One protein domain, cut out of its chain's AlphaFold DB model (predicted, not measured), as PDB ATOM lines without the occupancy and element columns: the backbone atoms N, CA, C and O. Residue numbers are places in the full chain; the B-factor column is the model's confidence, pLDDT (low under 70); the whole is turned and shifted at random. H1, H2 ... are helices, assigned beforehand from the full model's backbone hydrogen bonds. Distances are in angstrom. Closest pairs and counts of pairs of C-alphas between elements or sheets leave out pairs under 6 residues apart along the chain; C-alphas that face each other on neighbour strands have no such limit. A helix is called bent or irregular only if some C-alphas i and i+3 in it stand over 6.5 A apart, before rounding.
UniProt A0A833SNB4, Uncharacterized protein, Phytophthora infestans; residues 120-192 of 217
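Overview. This is residues 120 to 192 of the 217 residues of an uncharacterized protein of Phytophthora infestans (UniProt A0A833SNB4). Look first for the long helix H3, which makes one side of the domain; H1 packs on it at a steep angle, and H2 and H5 pack together toward the end where H3 begins. H4 lies across from H3, nearest the middle, while H6 lies at the far end, away from the other helices, and residues 156 to 161 stick out at the opposite end. The 73 printed residues hold six named helices, H1 to H6 in chain order, and no named strand: all helix. The whole is compact, with a radius of gyration of the C-alphas of 12.5 A and spans of 34 by 27 by 21 A.

Arrangement. Begin at H3, residues 143 to 157. It touches H1, residues 121 to 128, closest at the C-alphas of Leu 151 and Pro 121, 5.6 A apart; they run opposite ways at a steep tilt of 39 degrees. H2, residues 132 to 140, only just touches H1, only at the corner, with 3 pairs of C-alphas within 8 A, the closest being Asn 126 and Ala 132 at 5.8 A. H2 touches H5, residues 176 to 184, closest at the C-alphas of Asp 136 and Met 182, 4.3 A apart, the same way at a steep tilt of 42 degrees. H4, residues 165 to 171, is close to but not clearly touching H1, with the C-alphas of Met 168 and Glu 122 closest at 6.6 A. H6, residues 188 to 192, is apart from H1 to H5. Every O i to N i+4 pair is within hydrogen-bond range in H1, H3, H4 and H5; H2 has 0 of 5 and H6 0 of 1, beside 4 of 6 and 1 of 2 O i to N i+3 pairs.

Along the chain. Find C-alpha 143 at (-5.632, -41.890, 54.598); from there H3 runs 21.1 A to C-alpha 157 at (3.847, -37.057, 36.369). H2 is irregular, C-alphas 133 and 136 being 9.1 A apart, and H6 only just so, C-alphas 188 and 191 being 6.6 A apart. H5 covers 12.5 A, H2 12.0 A, H1 and H4 9.9 A each, and H6 7.9 A, ending at C-alpha 192 at (-7.109, -22.335, 61.954).

Size, cuts and confidence. The two C-alphas farthest apart, of Gly 160 and Ser 188, are 35.8 A apart. The printed part has no cut and no long link; look for low confidence, pLDDT under 70, at residues 190 to 192.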
ATOM      1  N   THR A 120      -4.359 -45.539  39.776       95.31
ATOM      2  CA  THR A 120      -4.786 -44.139  39.704       95.31
ATOM      3  C   THR A 120      -5.206 -43.619  41.086       95.31
ATOM      4  O   THR A 120      -5.483 -44.419  41.993       95.31
ATOM      5  N   PRO A 121      -5.276 -42.289  41.289       95.94
ATOM      6  CA  PRO A 121      -5.850 -41.720  42.504       95.94
ATOM      7  C   PRO A 121      -7.271 -42.227  42.783       95.94
ATOM      8  O   PRO A 121      -7.591 -42.502  43.938       95.94
ATOM      9  N   GLU A 122      -8.093 -42.434  41.752       94.38
ATOM     10  CA  GLU A 122      -9.451 -42.987  41.856       94.38
ATOM     11  C   GLU A 122      -9.436 -44.425  42.384       94.38
ATOM     12  O   GLU A 122     -10.202 -44.766  43.288       94.38
ATOM     13  N   TYR A 123      -8.547 -45.271  41.846       95.12
ATOM     14  CA  TYR A 123      -8.403 -46.655  42.299       95.12
ATOM     15  C   TYR A 123      -8.021 -46.705  43.781       95.12
ATOM     16  O   TYR A 123      -8.664 -47.412  44.558       95.12
ATOM     17  N   LEU A 124      -7.019 -45.919  44.194       95.75
ATOM     18  CA  LEU A 124      -6.615 -45.854  45.598       95.75
ATOM     19  C   LEU A 124      -7.746 -45.342  46.493       95.75
ATOM     20  O   LEU A 124      -7.976 -45.907  47.558       95.75
ATOM     21  N   PHE A 125      -8.473 -44.310  46.061       94.94
ATOM     22  CA  PHE A 125      -9.565 -43.723  46.835       94.94
ATOM     23  C   PHE A 125     -10.698 -44.720  47.092       94.94
ATOM     24  O   PHE A 125     -11.122 -44.908  48.232       94.94
ATOM     25  N   ASN A 126     -11.182 -45.374  46.034       92.94
ATOM     26  CA  ASN A 126     -12.385 -46.204  46.085       92.94
ATOM     27  C   ASN A 126     -12.096 -47.654  46.483       92.94
ATOM     28  O   ASN A 126     -12.863 -48.257  47.241       92.94
ATOM     29  N   THR A 127     -10.999 -48.212  45.969       94.12
ATOM     30  CA  THR A 127     -10.735 -49.656  46.017       94.12
ATOM     31  C   THR A 127      -9.718 -50.021  47.081       94.12
ATOM     32  O   THR A 127      -9.973 -50.948  47.831       94.12
ATOM     33  N   GLU A 128      -8.593 -49.313  47.184       94.69
ATOM     34  CA  GLU A 128      -7.564 -49.687  48.170       94.69
ATOM     35  C   GLU A 128      -7.867 -49.117  49.564       94.69
ATOM     36  O   GLU A 128      -7.722 -49.801  50.574       94.69
ATOM     37  N   PHE A 129      -8.297 -47.853  49.641       95.19
ATOM     38  CA  PHE A 129      -8.550 -47.172  50.916       95.19
ATOM     39  C   PHE A 129     -10.024 -47.124  51.313       95.19
ATOM     40  O   PHE A 129     -10.326 -46.802  52.464       95.19
ATOM     41  N   HIS A 130     -10.937 -47.444  50.391       93.25
ATOM     42  CA  HIS A 130     -12.384 -47.419  50.624       93.25
ATOM     43  C   HIS A 130     -12.881 -46.090  51.231       93.25
ATOM     44  O   HIS A 130     -13.773 -46.071  52.083       93.25
ATOM     45  N   LEU A 131     -12.295 -44.965  50.806       92.94
ATOM     46  CA  LEU A 131     -12.559 -43.638  51.366       92.94
ATOM     47  C   LEU A 131     -13.988 -43.173  51.085       92.94
ATOM     48  O   LEU A 131     -14.658 -42.703  51.998       92.94
ATOM     49  N   ALA A 132     -14.499 -43.392  49.871       90.44
ATOM     50  CA  ALA A 132     -15.884 -43.058  49.528       90.44
ATOM     51  C   ALA A 132     -16.910 -43.776  50.429       90.44
ATOM     52  O   ALA A 132     -17.967 -43.233  50.743       90.44
ATOM     53  N   GLN A 133     -16.585 -44.978  50.914       91.75
ATOM     54  CA  GLN A 133     -17.472 -45.748  51.791       91.75
ATOM     55  C   GLN A 133     -17.566 -45.156  53.207       91.75
ATOM     56  O   GLN A 133     -18.509 -45.469  53.930       91.75
ATOM     57  N   GLN A 134     -16.632 -44.274  53.592       91.38
ATOM     58  CA  GLN A 134     -16.649 -43.578  54.885       91.38
ATOM     59  C   GLN A 134     -17.740 -42.497  54.964       91.38
ATOM     60  O   GLN A 134     -18.085 -42.067  56.065       91.38
ATOM     61  N   LYS A 135     -18.311 -42.083  53.820       89.00
ATOM     62  CA  LYS A 135     -19.389 -41.083  53.727       89.00
ATOM     63  C   LYS A 135     -19.041 -39.812  54.511       89.00
ATOM     64  O   LYS A 135     -18.006 -39.208  54.255       89.00
ATOM     65  N   ASP A 136     -19.870 -39.434  55.478       91.38
ATOM     66  CA  ASP A 136     -19.732 -38.210  56.264       91.38
ATOM     67  C   ASP A 136     -18.407 -38.171  57.076       91.38
ATOM     68  O   ASP A 136     -17.922 -37.095  57.408       91.38
ATOM     69  N   TRP A 137     -17.738 -39.314  57.300       91.12
ATOM     70  CA  TRP A 137     -16.445 -39.417  58.006       91.12
ATOM     71  C   TRP A 137     -15.218 -39.443  57.083       91.12
ATOM     72  O   TRP A 137     -14.095 -39.717  57.517       91.12
ATOM     73  N   LEU A 138     -15.405 -39.186  55.788       92.19
ATOM     74  CA  LEU A 138     -14.338 -39.275  54.794       92.19
ATOM     75  C   LEU A 138     -13.151 -38.378  55.143       92.19
ATOM     76  O   LEU A 138     -12.026 -38.866  55.232       92.19
ATOM     77  N   PHE A 139     -13.388 -37.087  55.394       91.25
ATOM     78  CA  PHE A 139     -12.304 -36.131  55.646       91.25
ATOM     79  C   PHE A 139     -11.654 -36.266  57.028       91.25
ATOM     80  O   PHE A 139     -10.586 -35.699  57.245       91.25
ATOM     81  N   THR A 140     -12.243 -37.045  57.941       90.56
ATOM     82  CA  THR A 140     -11.617 -37.376  59.230       90.56
ATOM     83  C   THR A 140     -10.672 -38.574  59.135       90.56
ATOM     84  O   THR A 140      -9.907 -38.830  60.062       90.56
ATOM     85  N   ASN A 141     -10.699 -39.324  58.028       91.12
ATOM     86  CA  ASN A 141      -9.820 -40.471  57.838       91.12
ATOM     87  C   ASN A 141      -8.403 -40.009  57.426       91.12
ATOM     88  O   ASN A 141      -8.252 -39.373  56.377       91.12
ATOM     89  N   PRO A 142      -7.341 -40.362  58.179       89.25
ATOM     90  CA  PRO A 142      -5.976 -39.908  57.893       89.25
ATOM     91  C   PRO A 142      -5.444 -40.366  56.524       89.25
ATOM     92  O   PRO A 142      -4.568 -39.709  55.953       89.25
ATOM     93  N   LEU A 143      -6.003 -41.432  55.938       93.12
ATOM     94  CA  LEU A 143      -5.632 -41.890  54.598       93.12
ATOM     95  C   LEU A 143      -5.950 -40.860  53.507       93.12
ATOM     96  O   LEU A 143      -5.263 -40.854  52.486       93.12
ATOM     97  N   VAL A 144      -6.910 -39.947  53.721       92.94
ATOM     98  CA  VAL A 144      -7.187 -38.835  52.789       92.94
ATOM     99  C   VAL A 144      -5.956 -37.956  52.600       92.94
ATOM    100  O   VAL A 144      -5.684 -37.505  51.487       92.94
ATOM    101  N   ILE A 145      -5.162 -37.744  53.653       91.81
ATOM    102  CA  ILE A 145      -3.949 -36.926  53.572       91.81
ATOM    103  C   ILE A 145      -2.891 -37.620  52.712       91.81
ATOM    104  O   ILE A 145      -2.281 -36.989  51.846       91.81
ATOM    105  N   THR A 146      -2.679 -38.923  52.913       95.31
ATOM    106  CA  THR A 146      -1.746 -39.706  52.089       95.31
ATOM    107  C   THR A 146      -2.206 -39.765  50.640       95.31
ATOM    108  O   THR A 146      -1.411 -39.534  49.729       95.31
ATOM    109  N   TRP A 147      -3.493 -40.015  50.422       96.38
ATOM    110  CA  TRP A 147      -4.094 -40.015  49.099       96.38
ATOM    111  C   TRP A 147      -3.940 -38.657  48.395       96.38
ATOM    112  O   TRP A 147      -3.537 -38.618  47.235       96.38
ATOM    113  N   GLY A 148      -4.147 -37.537  49.094       95.56
ATOM    114  CA  GLY A 148      -3.985 -36.196  48.522       95.56
ATOM    115  C   GLY A 148      -2.533 -35.894  48.128       95.56
ATOM    116  O   GLY A 148      -2.271 -35.275  47.089       95.56
ATOM    117  N   LYS A 149      -1.564 -36.386  48.913       95.44
ATOM    118  CA  LYS A 149      -0.140 -36.334  48.542       95.44
ATOM    119  C   LYS A 149       0.128 -37.155  47.281       95.44
ATOM    120  O   LYS A 149       0.818 -36.666  46.388       95.44
ATOM    121  N   TYR A 150      -0.424 -38.366  47.196       97.06
ATOM    122  CA  TYR A 150      -0.278 -39.213  46.014       97.06
ATOM    123  C   TYR A 150      -0.887 -38.562  44.771       97.06
ATOM    124  O   TYR A 150      -0.200 -38.459  43.762       97.06
ATOM    125  N   LEU A 151      -2.113 -38.039  44.864       96.56
ATOM    126  CA  LEU A 151      -2.775 -37.276  43.801       96.56
ATOM    127  C   LEU A 151      -1.879 -36.149  43.271       96.56
ATOM    128  O   LEU A 151      -1.723 -35.988  42.064       96.56
ATOM    129  N   SER A 152      -1.239 -35.400  44.172       94.62
ATOM    130  CA  SER A 152      -0.335 -34.306  43.796       94.62
ATOM    131  C   SER A 152       0.892 -34.790  43.014       94.62
ATOM    132  O   SER A 152       1.330 -34.114  42.083       94.62
ATOM    133  N   VAL A 153       1.463 -35.942  43.384       94.81
ATOM    134  CA  VAL A 153       2.580 -36.561  42.646       94.81
ATOM    135  C   VAL A 153       2.085 -37.113  41.311       94.81
ATOM    136  O   VAL A 153       2.676 -36.821  40.279       94.81
ATOM    137  N   TYR A 154       0.971 -37.840  41.314       95.12
ATOM    138  CA  TYR A 154       0.388 -38.447  40.124       95.12
ATOM    139  C   TYR A 154       0.068 -37.405  39.048       95.12
ATOM    140  O   TYR A 154       0.470 -37.580  37.901       95.12
ATOM    141  N   ASN A 155      -0.584 -36.298  39.413       94.75
ATOM    142  CA  ASN A 155      -0.914 -35.222  38.474       94.75
ATOM    143  C   ASN A 155       0.338 -34.542  37.903       94.75
ATOM    144  O   ASN A 155       0.336 -34.131  36.748       94.75
ATOM    145  N   ARG A 156       1.418 -34.436  38.688       92.81
ATOM    146  CA  ARG A 156       2.696 -33.891  38.206       92.81
ATOM    147  C   ARG A 156       3.345 -34.793  37.158       92.81
ATOM    148  O   ARG A 156       3.945 -34.291  36.223       92.81
ATOM    149  N   GLU A 157       3.243 -36.107  37.312       90.19
ATOM    150  CA  GLU A 157       3.847 -37.057  36.369       90.19
ATOM    151  C   GLU A 157       2.930 -37.363  35.167       90.19
ATOM    152  O   GLU A 157       3.392 -37.882  34.153       90.19
ATOM    153  N   ASN A 158       1.635 -37.025  35.247       87.94
ATOM    154  CA  ASN A 158       0.618 -37.320  34.229       87.94
ATOM    155  C   ASN A 158      -0.092 -36.052  33.727       87.94
ATOM    156  O   ASN A 158      -1.322 -35.958  33.748       87.94
ATOM    157  N   HIS A 159       0.692 -35.079  33.261       82.25
ATOM    158  CA  HIS A 159       0.172 -33.830  32.707       82.25
ATOM    159  C   HIS A 159      -0.869 -34.051  31.593       82.25
ATOM    160  O   HIS A 159      -0.686 -34.894  30.711       82.25
ATOM    161  N   GLY A 160      -1.955 -33.273  31.619       80.56
ATOM    162  CA  GLY A 160      -3.074 -33.348  30.670       80.56
ATOM    163  C   GLY A 160      -4.114 -34.437  30.970       80.56
ATOM    164  O   GLY A 160      -5.066 -34.595  30.207       80.56
ATOM    165  N   LYS A 161      -3.936 -35.203  32.052       81.25
ATOM    166  CA  LYS A 161      -4.903 -36.182  32.579       81.25
ATOM    167  C   LYS A 161      -5.137 -35.967  34.074       81.25
ATOM    168  O   LYS A 161      -5.371 -36.923  34.814       81.25
ATOM    169  N   GLU A 162      -4.990 -34.726  34.530       86.00
ATOM    170  CA  GLU A 162      -5.116 -34.386  35.937       86.00
ATOM    171  C   GLU A 162      -6.532 -34.663  36.443       86.00
ATOM    172  O   GLU A 162      -7.529 -34.329  35.804       86.00
ATOM    173  N   THR A 163      -6.599 -35.228  37.642       89.25
ATOM    174  CA  THR A 163      -7.843 -35.443  38.385       89.25
ATOM    175  C   THR A 163      -7.849 -34.594  39.654       89.25
ATOM    176  O   THR A 163      -6.823 -34.046  40.072       89.25
ATOM    177  N   THR A 164      -9.012 -34.420  40.273       91.56
ATOM    178  CA  THR A 164      -9.167 -33.629  41.501       91.56
ATOM    179  C   THR A 164     -10.095 -34.335  42.470       91.56
ATOM    180  O   THR A 164     -10.917 -35.157  42.072       91.56
ATOM    181  N   ILE A 165     -10.023 -33.972  43.752       88.94
ATOM    182  CA  ILE A 165     -10.973 -34.491  44.739       88.94
ATOM    183  C   ILE A 165     -12.426 -34.181  44.363       88.94
ATOM    184  O   ILE A 165     -13.294 -35.007  44.593       88.94
ATOM    185  N   TRP A 166     -12.689 -33.047  43.712       89.31
ATOM    186  CA  TRP A 166     -14.034 -32.669  43.280       89.31
ATOM    187  C   TRP A 166     -14.571 -33.565  42.169       89.31
ATOM    188  O   TRP A 166     -15.718 -33.989  42.247       89.31
ATOM    189  N   MET A 167     -13.736 -33.889  41.177       88.75
ATOM    190  CA  MET A 167     -14.094 -34.838  40.115       88.75
ATOM    191  C   MET A 167     -14.395 -36.214  40.712       88.75
ATOM    192  O   MET A 167     -15.434 -36.796  40.433       88.75
ATOM    193  N   MET A 168     -13.547 -36.675  41.632       86.94
ATOM    194  CA  MET A 168     -13.712 -37.985  42.262       86.94
ATOM    195  C   MET A 168     -14.950 -38.058  43.159       86.94
ATOM    196  O   MET A 168     -15.693 -39.033  43.097       86.94
ATOM    197  N   LEU A 169     -15.224 -37.022  43.957       90.12
ATOM    198  CA  LEU A 169     -16.445 -36.955  44.763       90.12
ATOM    199  C   LEU A 169     -17.701 -36.926  43.876       90.12
ATOM    200  O   LEU A 169     -18.664 -37.639  44.168       90.12
ATOM    201  N   ALA A 170     -17.676 -36.173  42.772       87.06
ATOM    202  CA  ALA A 170     -18.781 -36.135  41.816       87.06
ATOM    203  C   ALA A 170     -19.035 -37.512  41.175       87.06
ATOM    204  O   ALA A 170     -20.181 -37.959  41.144       87.06
ATOM    205  N   ASP A 171     -17.981 -38.223  40.759       87.00
ATOM    206  CA  ASP A 171     -18.081 -39.565  40.163       87.00
ATOM    207  C   ASP A 171     -18.622 -40.614  41.146       87.00
ATOM    208  O   ASP A 171     -19.272 -41.580  40.747       87.00
ATOM    209  N   THR A 172     -18.403 -40.419  42.451       86.69
ATOM    210  CA  THR A 172     -18.983 -41.277  43.501       86.69
ATOM    211  C   THR A 172     -20.442 -40.947  43.840       86.69
ATOM    212  O   THR A 172     -21.063 -41.664  44.624       86.69
ATOM    213  N   GLY A 173     -21.005 -39.884  43.256       88.38
ATOM    214  CA  GLY A 173     -22.381 -39.443  43.495       88.38
ATOM    215  C   GLY A 173     -22.563 -38.530  44.711       88.38
ATOM    216  O   GLY A 173     -23.706 -38.236  45.068       88.38
ATOM    217  N   PHE A 174     -21.481 -38.058  45.340       90.19
ATOM    218  CA  PHE A 174     -21.585 -37.057  46.401       90.19
ATOM    219  C   PHE A 174     -22.009 -35.710  45.822       90.19
ATOM    220  O   PHE A 174     -21.402 -35.184  44.889       90.19
ATOM    221  N   ASN A 175     -23.041 -35.121  46.417       90.19
ATOM    222  CA  ASN A 175     -23.480 -33.769  46.099       90.19
ATOM    223  C   ASN A 175     -22.960 -32.760  47.141       90.19
ATOM    224  O   ASN A 175     -22.377 -33.116  48.165       90.19
ATOM    225  N   LEU A 176     -23.213 -31.470  46.902       89.19
ATOM    226  CA  LEU A 176     -22.740 -30.392  47.775       89.19
ATOM    227  C   LEU A 176     -23.235 -30.515  49.229       89.19
ATOM    228  O   LEU A 176     -22.511 -30.138  50.146       89.19
ATOM    229  N   LYS A 177     -24.441 -31.055  49.462       92.12
ATOM    230  CA  LYS A 177     -24.961 -31.270  50.823       92.12
ATOM    231  C   LYS A 177     -24.202 -32.376  51.546       92.12
ATOM    232  O   LYS A 177     -24.036 -32.290  52.755       92.12
ATOM    233  N   ASP A 178     -23.760 -33.403  50.828       92.88
ATOM    234  CA  ASP A 178     -22.949 -34.471  51.415       92.88
ATOM    235  C   ASP A 178     -21.580 -33.930  51.820       92.88
ATOM    236  O   ASP A 178     -21.148 -34.136  52.948       92.88
ATOM    237  N   VAL A 179     -20.953 -33.137  50.947       91.00
ATOM    238  CA  VAL A 179     -19.689 -32.460  51.261       91.00
ATOM    239  C   VAL A 179     -19.842 -31.525  52.462       91.00
ATOM    240  O   VAL A 179     -18.976 -31.522  53.333       91.00
ATOM    241  N   ALA A 180     -20.938 -30.764  52.546       91.12
ATOM    242  CA  ALA A 180     -21.206 -29.903  53.696       91.12
ATOM    243  C   ALA A 180     -21.241 -30.704  55.010       91.12
ATOM    244  O   ALA A 180     -20.546 -30.334  55.953       91.12
ATOM    245  N   ARG A 181     -21.942 -31.849  55.042       92.81
ATOM    246  CA  ARG A 181     -21.952 -32.737  56.219       92.81
ATOM    247  C   ARG A 181     -20.567 -33.293  56.542       92.81
ATOM    248  O   ARG A 181     -20.172 -33.301  57.699       92.81
ATOM    249  N   MET A 182     -19.790 -33.704  55.537       92.75
ATOM    250  CA  MET A 182     -18.418 -34.172  55.774       92.75
ATOM    251  C   MET A 182     -17.538 -33.094  56.420       92.75
ATOM    252  O   MET A 182     -16.696 -33.394  57.262       92.75
ATOM    253  N   VAL A 183     -17.718 -31.835  56.013       89.44
ATOM    254  CA  VAL A 183     -16.979 -30.697  56.568       89.44
ATOM    255  C   VAL A 183     -17.399 -30.395  58.009       89.44
ATOM    256  O   VAL A 183     -16.538 -30.043  58.810       89.44
ATOM    257  N   GLU A 184     -18.669 -30.583  58.372       90.50
ATOM    258  CA  GLU A 184     -19.151 -30.427  59.758       90.50
ATOM    259  C   GLU A 184     -18.484 -31.407  60.740       90.50
ATOM    260  O   GLU A 184     -18.366 -31.103  61.926       90.50
ATOM    261  N   HIS A 185     -18.004 -32.557  60.256       89.38
ATOM    262  CA  HIS A 185     -17.283 -33.542  61.065       89.38
ATOM    263  C   HIS A 185     -15.787 -33.250  61.234       89.38
ATOM    264  O   HIS A 185     -15.120 -33.929  62.021       89.38
ATOM    265  N   LEU A 186     -15.231 -32.269  60.517       87.38
ATOM    266  CA  LEU A 186     -13.828 -31.909  60.677       87.38
ATOM    267  C   LEU A 186     -13.574 -31.282  62.058       87.38
ATOM    268  O   LEU A 186     -14.381 -30.475  62.524       87.38
ATOM    269  N   PRO A 187     -12.427 -31.580  62.699       81.50
ATOM    270  CA  PRO A 187     -12.010 -30.883  63.911       81.50
ATOM    271  C   PRO A 187     -12.038 -29.365  63.708       81.50
ATOM    272  O   PRO A 187     -11.564 -28.860  62.687       81.50
ATOM    273  N   SER A 188     -12.577 -28.617  64.671       74.19
ATOM    274  CA  SER A 188     -12.765 -27.163  64.550       74.19
ATOM    275  C   SER A 188     -11.460 -26.384  64.335       74.19
ATOM    276  O   SER A 188     -11.472 -25.291  63.776       74.19
ATOM    277  N   ASP A 189     -10.323 -26.941  64.756       73.62
ATOM    278  CA  ASP A 189      -8.977 -26.392  64.566       73.62
ATOM    279  C   ASP A 189      -8.405 -26.619  63.152       73.62
ATOM    280  O   ASP A 189      -7.461 -25.929  62.759       73.62
ATOM    281  N   THR A 190      -9.019 -27.485  62.337       65.12
ATOM    282  CA  THR A 190      -8.610 -27.763  60.943       65.12
ATOM    283  C   THR A 190      -8.530 -26.485  60.100       65.12
ATOM    284  O   THR A 190      -7.617 -26.321  59.288       65.12
ATOM    285  N   PHE A 191      -9.437 -25.528  60.324       56.59
ATOM    286  CA  PHE A 191      -9.490 -24.263  59.581       56.59
ATOM    287  C   PHE A 191      -8.546 -23.174  60.123       56.59
ATOM    288  O   PHE A 191      -8.203 -22.245  59.390       56.59
ATOM    289  N   PHE A 192      -8.048 -23.300  61.358       45.47
ATOM    290  CA  PHE A 192      -7.109 -22.335  61.954       45.47
ATOM    291  C   PHE A 192      -5.666 -22.510  61.445       45.47
ATOM    292  O   PHE A 192      -4.892 -21.551  61.381       45.47
TER     293      PHE A 192